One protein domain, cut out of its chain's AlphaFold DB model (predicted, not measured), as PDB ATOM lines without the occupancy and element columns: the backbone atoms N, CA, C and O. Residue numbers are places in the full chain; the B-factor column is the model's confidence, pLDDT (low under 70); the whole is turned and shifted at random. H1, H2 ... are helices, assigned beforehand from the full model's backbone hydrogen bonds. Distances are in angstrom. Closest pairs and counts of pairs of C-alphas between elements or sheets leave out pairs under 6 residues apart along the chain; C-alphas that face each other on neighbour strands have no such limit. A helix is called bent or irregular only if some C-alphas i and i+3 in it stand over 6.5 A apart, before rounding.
ATOM      1  N   ASN A   5      20.668 -49.086  42.789       65.12
ATOM      2  CA  ASN A   5      21.030 -49.852  41.589       65.12
ATOM      3  C   ASN A   5      21.314 -48.963  40.357       65.12
ATOM      4  O   ASN A   5      22.168 -49.269  39.532       65.12
ATOM      5  N   TRP A   6      20.646 -47.812  40.230       69.31
ATOM      6  CA  TRP A   6      20.910 -46.898  39.111       69.31
ATOM      7  C   TRP A   6      22.206 -46.092  39.288       69.31
ATOM      8  O   TRP A   6      22.824 -45.712  38.298       69.31
ATOM      9  N   ARG A   7      22.647 -45.863  40.532       64.50
ATOM     10  CA  ARG A   7      23.853 -45.078  40.854       64.50
ATOM     11  C   ARG A   7      25.126 -45.840  40.521       64.50
ATOM     12  O   ARG A   7      26.063 -45.278  39.967       64.50
ATOM     13  N   GLU A   8      25.129 -47.128  40.838       75.50
ATOM     14  CA  GLU A   8      26.215 -48.043  40.500       75.50
ATOM     15  C   GLU A   8      26.314 -48.224  38.981       75.50
ATOM     16  O   GLU A   8      27.396 -48.126  38.414       75.50
ATOM     17  N   LYS A   9      25.168 -48.314  38.293       72.94
ATOM     18  CA  LYS A   9      25.119 -48.296  36.825       72.94
ATOM     19  C   LYS A   9      25.671 -47.006  36.225       72.94
ATOM     20  O   LYS A   9      26.425 -47.082  35.267       72.94
ATOM     21  N   LEU A  10      25.341 -45.836  36.775       72.06
ATOM     22  CA  LEU A  10      25.860 -44.557  36.274       72.06
ATOM     23  C   LEU A  10      27.374 -44.426  36.478       72.06
ATOM     24  O   LEU A  10      28.065 -43.970  35.573       72.06
ATOM     25  N   ARG A  11      27.898 -44.882  37.624       75.31
ATOM     26  CA  ARG A  11      29.347 -44.943  37.869       75.31
ATOM     27  C   ARG A  11      30.054 -45.903  36.918       75.31
ATOM     28  O   ARG A  11      31.079 -45.531  36.362       75.31
ATOM     29  N   ASN A  12      29.482 -47.081  36.689       75.94
ATOM     30  CA  ASN A  12      30.047 -48.058  35.759       75.94
ATOM     31  C   ASN A  12      30.020 -47.528  34.320       75.94
ATOM     32  O   ASN A  12      31.038 -47.568  33.647       75.94
ATOM     33  N   VAL A  13      28.921 -46.902  33.884       75.88
ATOM     34  CA  VAL A  13      28.830 -46.276  32.552       75.88
ATOM     35  C   VAL A  13      29.822 -45.119  32.400       75.88
ATOM     36  O   VAL A  13      30.442 -44.985  31.348       75.88
ATOM     37  N   ALA A  14      30.014 -44.293  33.431       69.88
ATOM     38  CA  ALA A  14      31.005 -43.217  33.403       69.88
ATOM     39  C   ALA A  14      32.444 -43.760  33.353       69.88
ATOM     40  O   ALA A  14      33.271 -43.223  32.616       69.88
ATOM     41  N   ALA A  15      32.733 -44.836  34.092       73.56
ATOM     42  CA  ALA A  15      34.022 -45.525  34.063       73.56
ATOM     43  C   ALA A  15      34.289 -46.192  32.702       73.56
ATOM     44  O   ALA A  15      35.384 -46.056  32.159       73.56
ATOM     45  N   ASP A  16      33.279 -46.827  32.109       73.38
ATOM     46  CA  ASP A  16      33.365 -47.457  30.789       73.38
ATOM     47  C   ASP A  16      33.529 -46.411  29.678       73.38
ATOM     48  O   ASP A  16      34.334 -46.588  28.765       73.38
ATOM     49  N   MET A  17      32.829 -45.273  29.771       65.44
ATOM     50  CA  MET A  17      33.021 -44.142  28.858       65.44
ATOM     51  C   MET A  17      34.421 -43.541  28.989       65.44
ATOM     52  O   MET A  17      35.047 -43.235  27.978       65.44
ATOM     53  N   LEU A  18      34.940 -43.401  30.210       65.06
ATOM     54  CA  LEU A  18      36.313 -42.963  30.458       65.06
ATOM     55  C   LEU A  18      37.343 -43.909  29.844       65.06
ATOM     56  O   LEU A  18      38.269 -43.447  29.176       65.06
ATOM     57  N   ALA A  19      37.163 -45.217  30.033       67.75
ATOM     58  CA  ALA A  19      38.021 -46.242  29.453       67.75
ATOM     59  C   ALA A  19      37.954 -46.224  27.917       67.75
ATOM     60  O   ALA A  19      38.985 -46.249  27.247       67.75
ATOM     61  N   ALA A  20      36.756 -46.086  27.341       66.81
ATOM     62  CA  ALA A  20      36.559 -45.999  25.896       66.81
ATOM     63  C   ALA A  20      37.174 -44.724  25.291       66.81
ATOM     64  O   ALA A  20      37.826 -44.786  24.249       66.81
ATOM     65  N   ILE A  21      37.029 -43.569  25.952       60.75
ATOM     66  CA  ILE A  21      37.630 -42.297  25.518       60.75
ATOM     67  C   ILE A  21      39.161 -42.359  25.612       60.75
ATOM     68  O   ILE A  21      39.841 -41.870  24.709       60.75
ATOM     69  N   ALA A  22      39.704 -42.991  26.658       62.09
ATOM     70  CA  ALA A  22      41.141 -43.211  26.818       62.09
ATOM     71  C   ALA A  22      41.726 -44.155  25.748       62.09
ATOM     72  O   ALA A  22      42.890 -44.008  25.379       62.09
ATOM     73  N   HIS A  23      40.927 -45.091  25.222       62.81
ATOM     74  CA  HIS A  23      41.322 -45.969  24.118       62.81
ATOM     75  C   HIS A  23      41.195 -45.321  22.729       62.81
ATOM     76  O   HIS A  23      41.951 -45.676  21.827       62.81
ATOM     77  N   LEU A  24      40.266 -44.378  22.540       59.34
ATOM     78  CA  LEU A  24      39.999 -43.739  21.241       59.34
ATOM     79  C   LEU A  24      40.853 -42.490  20.973       59.34
ATOM     80  O   LEU A  24      41.072 -42.130  19.814       59.34
ATOM     81  N   HIS A  25      41.361 -41.831  22.015       55.00
ATOM     82  CA  HIS A  25      42.229 -40.666  21.883       55.00
ATOM     83  C   HIS A  25      43.405 -40.756  22.865       55.00
ATOM     84  O   HIS A  25      43.170 -41.027  24.043       55.00
ATOM     85  N   PRO A  26      44.658 -40.462  22.450       57.09
ATOM     86  CA  PRO A  26      45.728 -40.243  23.418       57.09
ATOM     87  C   PRO A  26      45.258 -39.149  24.388       57.09
ATOM     88  O   PRO A  26      44.704 -38.144  23.921       57.09
ATOM     89  N   PRO A  27      45.399 -39.343  25.712       55.41
ATOM     90  CA  PRO A  27      44.727 -38.520  26.704       55.41
ATOM     91  C   PRO A  27      45.154 -37.067  26.529       55.41
ATOM     92  O   PRO A  27      46.252 -36.661  26.908       55.41
ATOM     93  N   ARG A  28      44.275 -36.259  25.935       61.16
ATOM     94  CA  ARG A  28      44.442 -34.814  25.980       61.16
ATOM     95  C   ARG A  28      44.143 -34.410  27.422       61.16
ATOM     96  O   ARG A  28      43.086 -34.770  27.934       61.16
ATOM     97  N   PRO A  29      45.015 -33.640  28.085       64.00
ATOM     98  CA  PRO A  29      44.870 -33.319  29.507       64.00
ATOM     99  C   PRO A  29      43.520 -32.666  29.852       64.00
ATOM    100  O   PRO A  29      43.059 -32.752  30.985       64.00
ATOM    101  N   LEU A  30      42.845 -32.052  28.877       61.22
ATOM    102  CA  LEU A  30      41.527 -31.440  29.045       61.22
ATOM    103  C   LEU A  30      40.380 -32.449  29.237       61.22
ATOM    104  O   LEU A  30      39.489 -32.170  30.034       61.22
ATOM    105  N   SER A  31      40.381 -33.610  28.569       64.62
ATOM    106  CA  SER A  31      39.279 -34.583  28.707       64.62
ATOM    107  C   SER A  31      39.296 -35.267  30.074       64.62
ATOM    108  O   SER A  31      38.253 -35.403  30.705       64.62
ATOM    109  N   VAL A  32      40.485 -35.603  30.581       66.62
ATOM    110  CA  VAL A  32      40.665 -36.160  31.933       66.62
ATOM    111  C   VAL A  32      40.237 -35.149  33.005       66.62
ATOM    112  O   VAL A  32      39.541 -35.512  33.952       66.62
ATOM    113  N   ARG A  33      40.575 -33.861  32.833       69.69
ATOM    114  CA  ARG A  33      40.162 -32.794  33.764       69.69
ATOM    115  C   ARG A  33      38.651 -32.569  33.771       69.69
ATOM    116  O   ARG A  33      38.094 -32.370  34.844       69.69
ATOM    117  N   LEU A  34      37.992 -32.630  32.613       71.19
ATOM    118  CA  LEU A  34      36.535 -32.476  32.526       71.19
ATOM    119  C   LEU A  34      35.795 -33.602  33.247       71.19
ATOM    120  O   LEU A  34      34.832 -33.334  33.961       71.19
ATOM    121  N   VAL A  35      36.247 -34.849  33.104       75.69
ATOM    122  CA  VAL A  35      35.578 -35.962  33.783       75.69
ATOM    123  C   VAL A  35      35.882 -35.994  35.281       75.69
ATOM    124  O   VAL A  35      34.974 -36.260  36.064       75.69
ATOM    125  N   SER A  36      37.102 -35.644  35.703       72.00
ATOM    126  CA  SER A  36      37.407 -35.461  37.131       72.00
ATOM    127  C   SER A  36      36.524 -34.375  37.748       72.00
ATOM    128  O   SER A  36      35.902 -34.610  38.775       72.00
ATOM    129  N   ALA A  37      36.383 -33.226  37.079       69.88
ATOM    130  CA  ALA A  37      35.509 -32.154  37.545       69.88
ATOM    131  C   ALA A  37      34.035 -32.595  37.609       69.88
ATOM    132  O   ALA A  37      33.324 -32.235  38.543       69.88
ATOM    133  N   ALA A  38      33.566 -33.404  36.653       71.38
ATOM    134  CA  ALA A  38      32.215 -33.962  36.695       71.38
ATOM    135  C   ALA A  38      32.020 -34.935  37.875       71.38
ATOM    136  O   ALA A  38      30.974 -34.901  38.524       71.38
ATOM    137  N   ALA A  39      33.020 -35.767  38.182       77.12
ATOM    138  CA  ALA A  39      32.996 -36.652  39.345       77.12
ATOM    139  C   ALA A  39      32.972 -35.857  40.665       77.12
ATOM    140  O   ALA A  39      32.153 -36.157  41.534       77.12
ATOM    141  N   ASP A  40      33.780 -34.798  40.771       77.12
ATOM    142  CA  ASP A  40      33.815 -33.910  41.940       77.12
ATOM    143  C   ASP A  40      32.468 -33.203  42.151       77.12
ATOM    144  O   ASP A  40      31.965 -33.126  43.273       77.12
ATOM    145  N   VAL A  41      31.834 -32.731  41.069       78.06
ATOM    146  CA  VAL A  41      30.501 -32.107  41.124       78.06
ATOM    147  C   VAL A  41      29.438 -33.104  41.586       78.06
ATOM    148  O   VAL A  41      28.604 -32.752  42.422       78.06
ATOM    149  N   LEU A  42      29.470 -34.349  41.102       82.44
ATOM    150  CA  LEU A  42      28.540 -35.391  41.548       82.44
ATOM    151  C   LEU A  42      28.737 -35.725  43.031       82.44
ATOM    152  O   LEU A  42      27.757 -35.812  43.770       82.44
ATOM    153  N   GLN A  43      29.983 -35.843  43.488       81.88
ATOM    154  CA  GLN A  43      30.286 -36.091  44.898       81.88
ATOM    155  C   GLN A  43      29.841 -34.922  45.790       81.88
ATOM    156  O   GLN A  43      29.258 -35.130  46.859       81.88
ATOM    157  N   LEU A  44      30.055 -33.680  45.344       82.50
ATOM    158  CA  LEU A  44      29.573 -32.496  46.048       82.50
ATOM    159  C   LEU A  44      28.042 -32.497  46.124       82.50
ATOM    160  O   LEU A  44      27.484 -32.276  47.200       82.50
ATOM    161  N   GLN A  45      27.360 -32.811  45.023       85.62
ATOM    162  CA  GLN A  45      25.904 -32.914  44.980       85.62
ATOM    163  C   GLN A  45      25.376 -33.995  45.938       85.62
ATOM    164  O   GLN A  45      24.370 -33.772  46.611       85.62
ATOM    165  N   GLU A  46      26.060 -35.133  46.066       83.31
ATOM    166  CA  GLU A  46      25.721 -36.165  47.054       83.31
ATOM    167  C   GLU A  46      25.868 -35.658  48.494       83.31
ATOM    168  O   GLU A  46      24.966 -35.868  49.307       83.31
ATOM    169  N   SER A  47      26.954 -34.943  48.802       86.06
ATOM    170  CA  SER A  47      27.174 -34.372  50.139       86.06
ATOM    171  C   SER A  47      26.110 -33.331  50.510       86.06
ATOM    172  O   SER A  47      25.594 -33.331  51.631       86.06
ATOM    173  N   VAL A  48      25.714 -32.491  49.547       89.50
ATOM    174  CA  VAL A  48      24.655 -31.493  49.720       89.50
ATOM    175  C   VAL A  48      23.311 -32.182  49.927       89.50
ATOM    176  O   VAL A  48      22.586 -31.825  50.852       89.50
ATOM    177  N   ASN A  49      22.996 -33.205  49.131       91.94
ATOM    178  CA  ASN A  49      21.755 -33.964  49.279       91.94
ATOM    179  C   ASN A  49      21.670 -34.665  50.640       91.94
ATOM    180  O   ASN A  49      20.636 -34.574  51.297       91.94
ATOM    181  N   ALA A  50      22.753 -35.297  51.106       90.38
ATOM    182  CA  ALA A  50      22.796 -35.914  52.431       90.38
ATOM    183  C   ALA A  50      22.576 -34.875  53.545       90.38
ATOM    184  O   ALA A  50      21.740 -35.065  54.430       90.38
ATOM    185  N   SER A  51      23.252 -33.723  53.456       92.25
ATOM    186  CA  SER A  51      23.063 -32.628  54.412       92.25
ATOM    187  C   SER A  51      21.634 -32.073  54.396       92.25
ATOM    188  O   SER A  51      21.120 -31.692  55.450       92.25
ATOM    189  N   LEU A  52      20.995 -31.992  53.224       92.25
ATOM    190  CA  LEU A  52      19.607 -31.548  53.087       92.25
ATOM    191  C   LEU A  52      18.634 -32.567  53.682       92.25
ATOM    192  O   LEU A  52      17.721 -32.176  54.406       92.25
ATOM    193  N   GLU A  53      18.838 -33.862  53.440       94.12
ATOM    194  CA  GLU A  53      18.017 -34.920  54.036       94.12
ATOM    195  C   GLU A  53      18.069 -34.881  55.568       94.12
ATOM    196  O   GLU A  53      17.029 -34.972  56.223       94.12
ATOM    197  N   ASP A  54      19.248 -34.676  56.152       94.19
ATOM    198  CA  ASP A  54      19.403 -34.580  57.606       94.19
ATOM    199  C   ASP A  54      18.855 -33.267  58.181       94.19
ATOM    200  O   ASP A  54      18.327 -33.245  59.297       94.19
ATOM    201  N   ALA A  55      18.920 -32.164  57.430       91.06
ATOM    202  CA  ALA A  55      18.233 -30.926  57.798       91.06
ATOM    203  C   ALA A  55      16.706 -31.116  57.803       91.06
ATOM    204  O   ALA A  55      16.051 -30.735  58.771       91.06
ATOM    205  N   ILE A  56      16.153 -31.776  56.782       94.94
ATOM    206  CA  ILE A  56      14.717 -32.073  56.675       94.94
ATOM    207  C   ILE A  56      14.262 -33.010  57.798       94.94
ATOM    208  O   ILE A  56      13.193 -32.804  58.371       94.94
ATOM    209  N   LYS A  57      15.048 -34.041  58.142       96.06
ATOM    210  CA  LYS A  57      14.734 -34.934  59.272       96.06
ATOM    211  C   LYS A  57      14.656 -34.158  60.582       96.06
ATOM    212  O   LYS A  57      13.643 -34.262  61.269       96.06
ATOM    213  N   ARG A  58      15.668 -33.333  60.873       94.94
ATOM    214  CA  ARG A  58      15.660 -32.469  62.060       94.94
ATOM    215  C   ARG A  58      14.445 -31.553  62.041       94.94
ATOM    216  O   ARG A  58      13.688 -31.541  62.998       94.94
ATOM    217  N   GLU A  59      14.182 -30.850  60.944       95.75
ATOM    218  CA  GLU A  59      13.020 -29.963  60.854       95.75
ATOM    219  C   GLU A  59      11.697 -30.701  61.132       95.75
ATOM    220  O   GLU A  59      10.846 -30.196  61.862       95.75
ATOM    221  N   ARG A  60      11.532 -31.926  60.620       96.81
ATOM    222  CA  ARG A  60      10.352 -32.760  60.898       96.81
ATOM    223  C   ARG A  60      10.238 -33.151  62.370       96.81
ATOM    224  O   ARG A  60       9.133 -33.141  62.904       96.81
ATOM    225  N   GLU A  61      11.342 -33.484  63.029       96.00
ATOM    226  CA  GLU A  61      11.355 -33.763  64.471       96.00
ATOM    227  C   GLU A  61      10.989 -32.522  65.285       96.00
ATOM    228  O   GLU A  61      10.119 -32.587  66.152       96.00
ATOM    229  N   TRP A  62      11.577 -31.372  64.951       95.62
ATOM    230  CA  TRP A  62      11.252 -30.089  65.571       95.62
ATOM    231  C   TRP A  62       9.772 -29.733  65.398       95.62
ATOM    232  O   TRP A  62       9.130 -29.319  66.363       95.62
ATOM    233  N   ARG A  63       9.200 -29.956  64.207       96.12
ATOM    234  CA  ARG A  63       7.763 -29.766  63.958       96.12
ATOM    235  C   ARG A  63       6.907 -30.690  64.822       96.12
ATOM    236  O   ARG A  63       5.998 -30.199  65.477       96.12
ATOM    237  N   ARG A  64       7.236 -31.984  64.922       97.12
ATOM    238  CA  ARG A  64       6.504 -32.928  65.794       97.12
ATOM    239  C   ARG A  64       6.547 -32.523  67.268       97.12
ATOM    240  O   ARG A  64       5.539 -32.619  67.968       97.12
ATOM    241  N   LEU A  65       7.705 -32.072  67.753       95.81
ATOM    242  CA  LEU A  65       7.851 -31.588  69.127       95.81
ATOM    243  C   LEU A  65       7.022 -30.321  69.366       95.81
ATOM    244  O   LEU A  65       6.362 -30.205  70.401       95.81
ATOM    245  N   ALA A  66       7.021 -29.396  68.404       95.06
ATOM    246  CA  ALA A  66       6.203 -28.191  68.456       95.06
ATOM    247  C   ALA A  66       4.703 -28.523  68.455       95.06
ATOM    248  O   ALA A  66       3.983 -28.028  69.317       95.06
ATOM    249  N   GLU A  67       4.247 -29.407  67.566       96.31
ATOM    250  CA  GLU A  67       2.858 -29.884  67.506       96.31
ATOM    251  C   GLU A  67       2.430 -30.516  68.835       96.31
ATOM    252  O   GLU A  67       1.415 -30.128  69.403       96.31
ATOM    253  N   THR A  68       3.258 -31.396  69.406       96.44
ATOM    254  CA  THR A  68       2.986 -32.015  70.717       96.44
ATOM    255  C   THR A  68       2.867 -30.964  71.825       96.44
ATOM    256  O   THR A  68       2.010 -31.063  72.705       96.44
ATOM    257  N   ARG A  69       3.727 -29.937  71.808       96.69
ATOM    258  CA  ARG A  69       3.674 -28.843  72.785       96.69
ATOM    259  C   ARG A  69       2.425 -27.983  72.602       96.69
ATOM    260  O   ARG A  69       1.835 -27.597  73.606       96.69
ATOM    261  N   ILE A  70       2.019 -27.714  71.362       96.56
ATOM    262  CA  ILE A  70       0.783 -26.991  71.048       96.56
ATOM    263  C   ILE A  70      -0.425 -27.771  71.570       96.56
ATOM    264  O   ILE A  70      -1.228 -27.188  72.289       96.56
ATOM    265  N   SER A  71      -0.516 -29.080  71.313       95.88
ATOM    266  CA  SER A  71      -1.608 -29.917  71.831       95.88
ATOM    267  C   SER A  71      -1.686 -29.885  73.359       95.88
ATOM    268  O   SER A  71      -2.750 -29.627  73.910       95.88
ATOM    269  N   ARG A  72      -0.552 -30.024  74.060       95.19
ATOM    270  CA  ARG A  72      -0.524 -29.925  75.533       95.19
ATOM    271  C   ARG A  72      -0.948 -28.552  76.052       95.19
ATOM    272  O   ARG A  72      -1.536 -28.459  77.125       95.19
ATOM    273  N   LEU A  73      -0.585 -27.474  75.358       95.75
ATOM    274  CA  LEU A  73      -1.007 -26.126  75.743       95.75
ATOM    275  C   LEU A  73      -2.499 -25.913  75.480       95.75
ATOM    276  O   LEU A  73      -3.150 -25.283  76.305       95.75
ATOM    277  N   ALA A  74      -3.038 -26.470  74.394       95.44
ATOM    278  CA  ALA A  74      -4.466 -26.438  74.101       95.44
ATOM    279  C   ALA A  74      -5.280 -27.171  75.181       95.44
ATOM    280  O   ALA A  74      -6.228 -26.599  75.705       95.44
ATOM    281  N   GLU A  75      -4.851 -28.365  75.606       96.38
ATOM    282  CA  GLU A  75      -5.487 -29.101  76.713       96.38
ATOM    283  C   GLU A  75      -5.469 -28.302  78.027       96.38
ATOM    284  O   GLU A  75      -6.457 -28.250  78.759       96.38
TER     285      GLU A  75
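AT A GLANCE: This is residues 5 to 75 of the 315 residues of an uncharacterized protein of Chondrus crispus (UniProt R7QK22). A shorter helix, H1, leads through a tight turn into a very long, nearly straight helix, H2, which folds back beside it, and the two make a narrow, loose and unequal pair of legs. Residues 40 to 75 of H2 stick out beyond this pair as one long free arm, which makes most of the length. The printed part has 71 residues with two named helices, H1 then H2, and no named strand; its class is all helix. The whole is extended, with a radius of gyration of the C-alphas of 22.3 A, and spans 74 by 24 by 8 A, a rod.

HOW THE PARTS SIT: H1, residues 5 to 24, and H2, residues 29 to 75, are close but not clearly touching, with 1 pair of C-alphas within 8 A. These closest C-alphas, of Leu 18 and Val 35, are 7.8 A apart. The two helices run opposite ways at a shallow tilt of 14 degrees. Their centres are 27.4 A apart. Residues 5 to 10 of H1, residues 23 to 30 and residues 40 to 75 of H2 stand free. In both H1 and H2 every O i to N i+4 pair is within hydrogen-bond range.

IN THESE COORDINATES: H1 begins at C-alpha 5, at (21.030, -49.852, 41.589), and ends at C-alpha 24, at (39.999, -43.739, 21.241), 28.5 A from first to last C-alpha. H2 begins at C-alpha 29, at (44.870, -33.319, 29.507), and ends at C-alpha 75, at (-5.487, -29.101, 76.713), 69.2 A from first to last C-alpha. Neither helix is bent.

THE WHOLE: The two C-alphas farthest apart, those of Pro 26 and Glu 75, are 74.7 A apart. The printed part has no cut, and the link from H1 to H2, 4 residues, is tight. The mean pLDDT of the printed part is 80.0. The model's confidence is under 70 in 22 residues: 5 to 7, 14, 17 to 33 and 37.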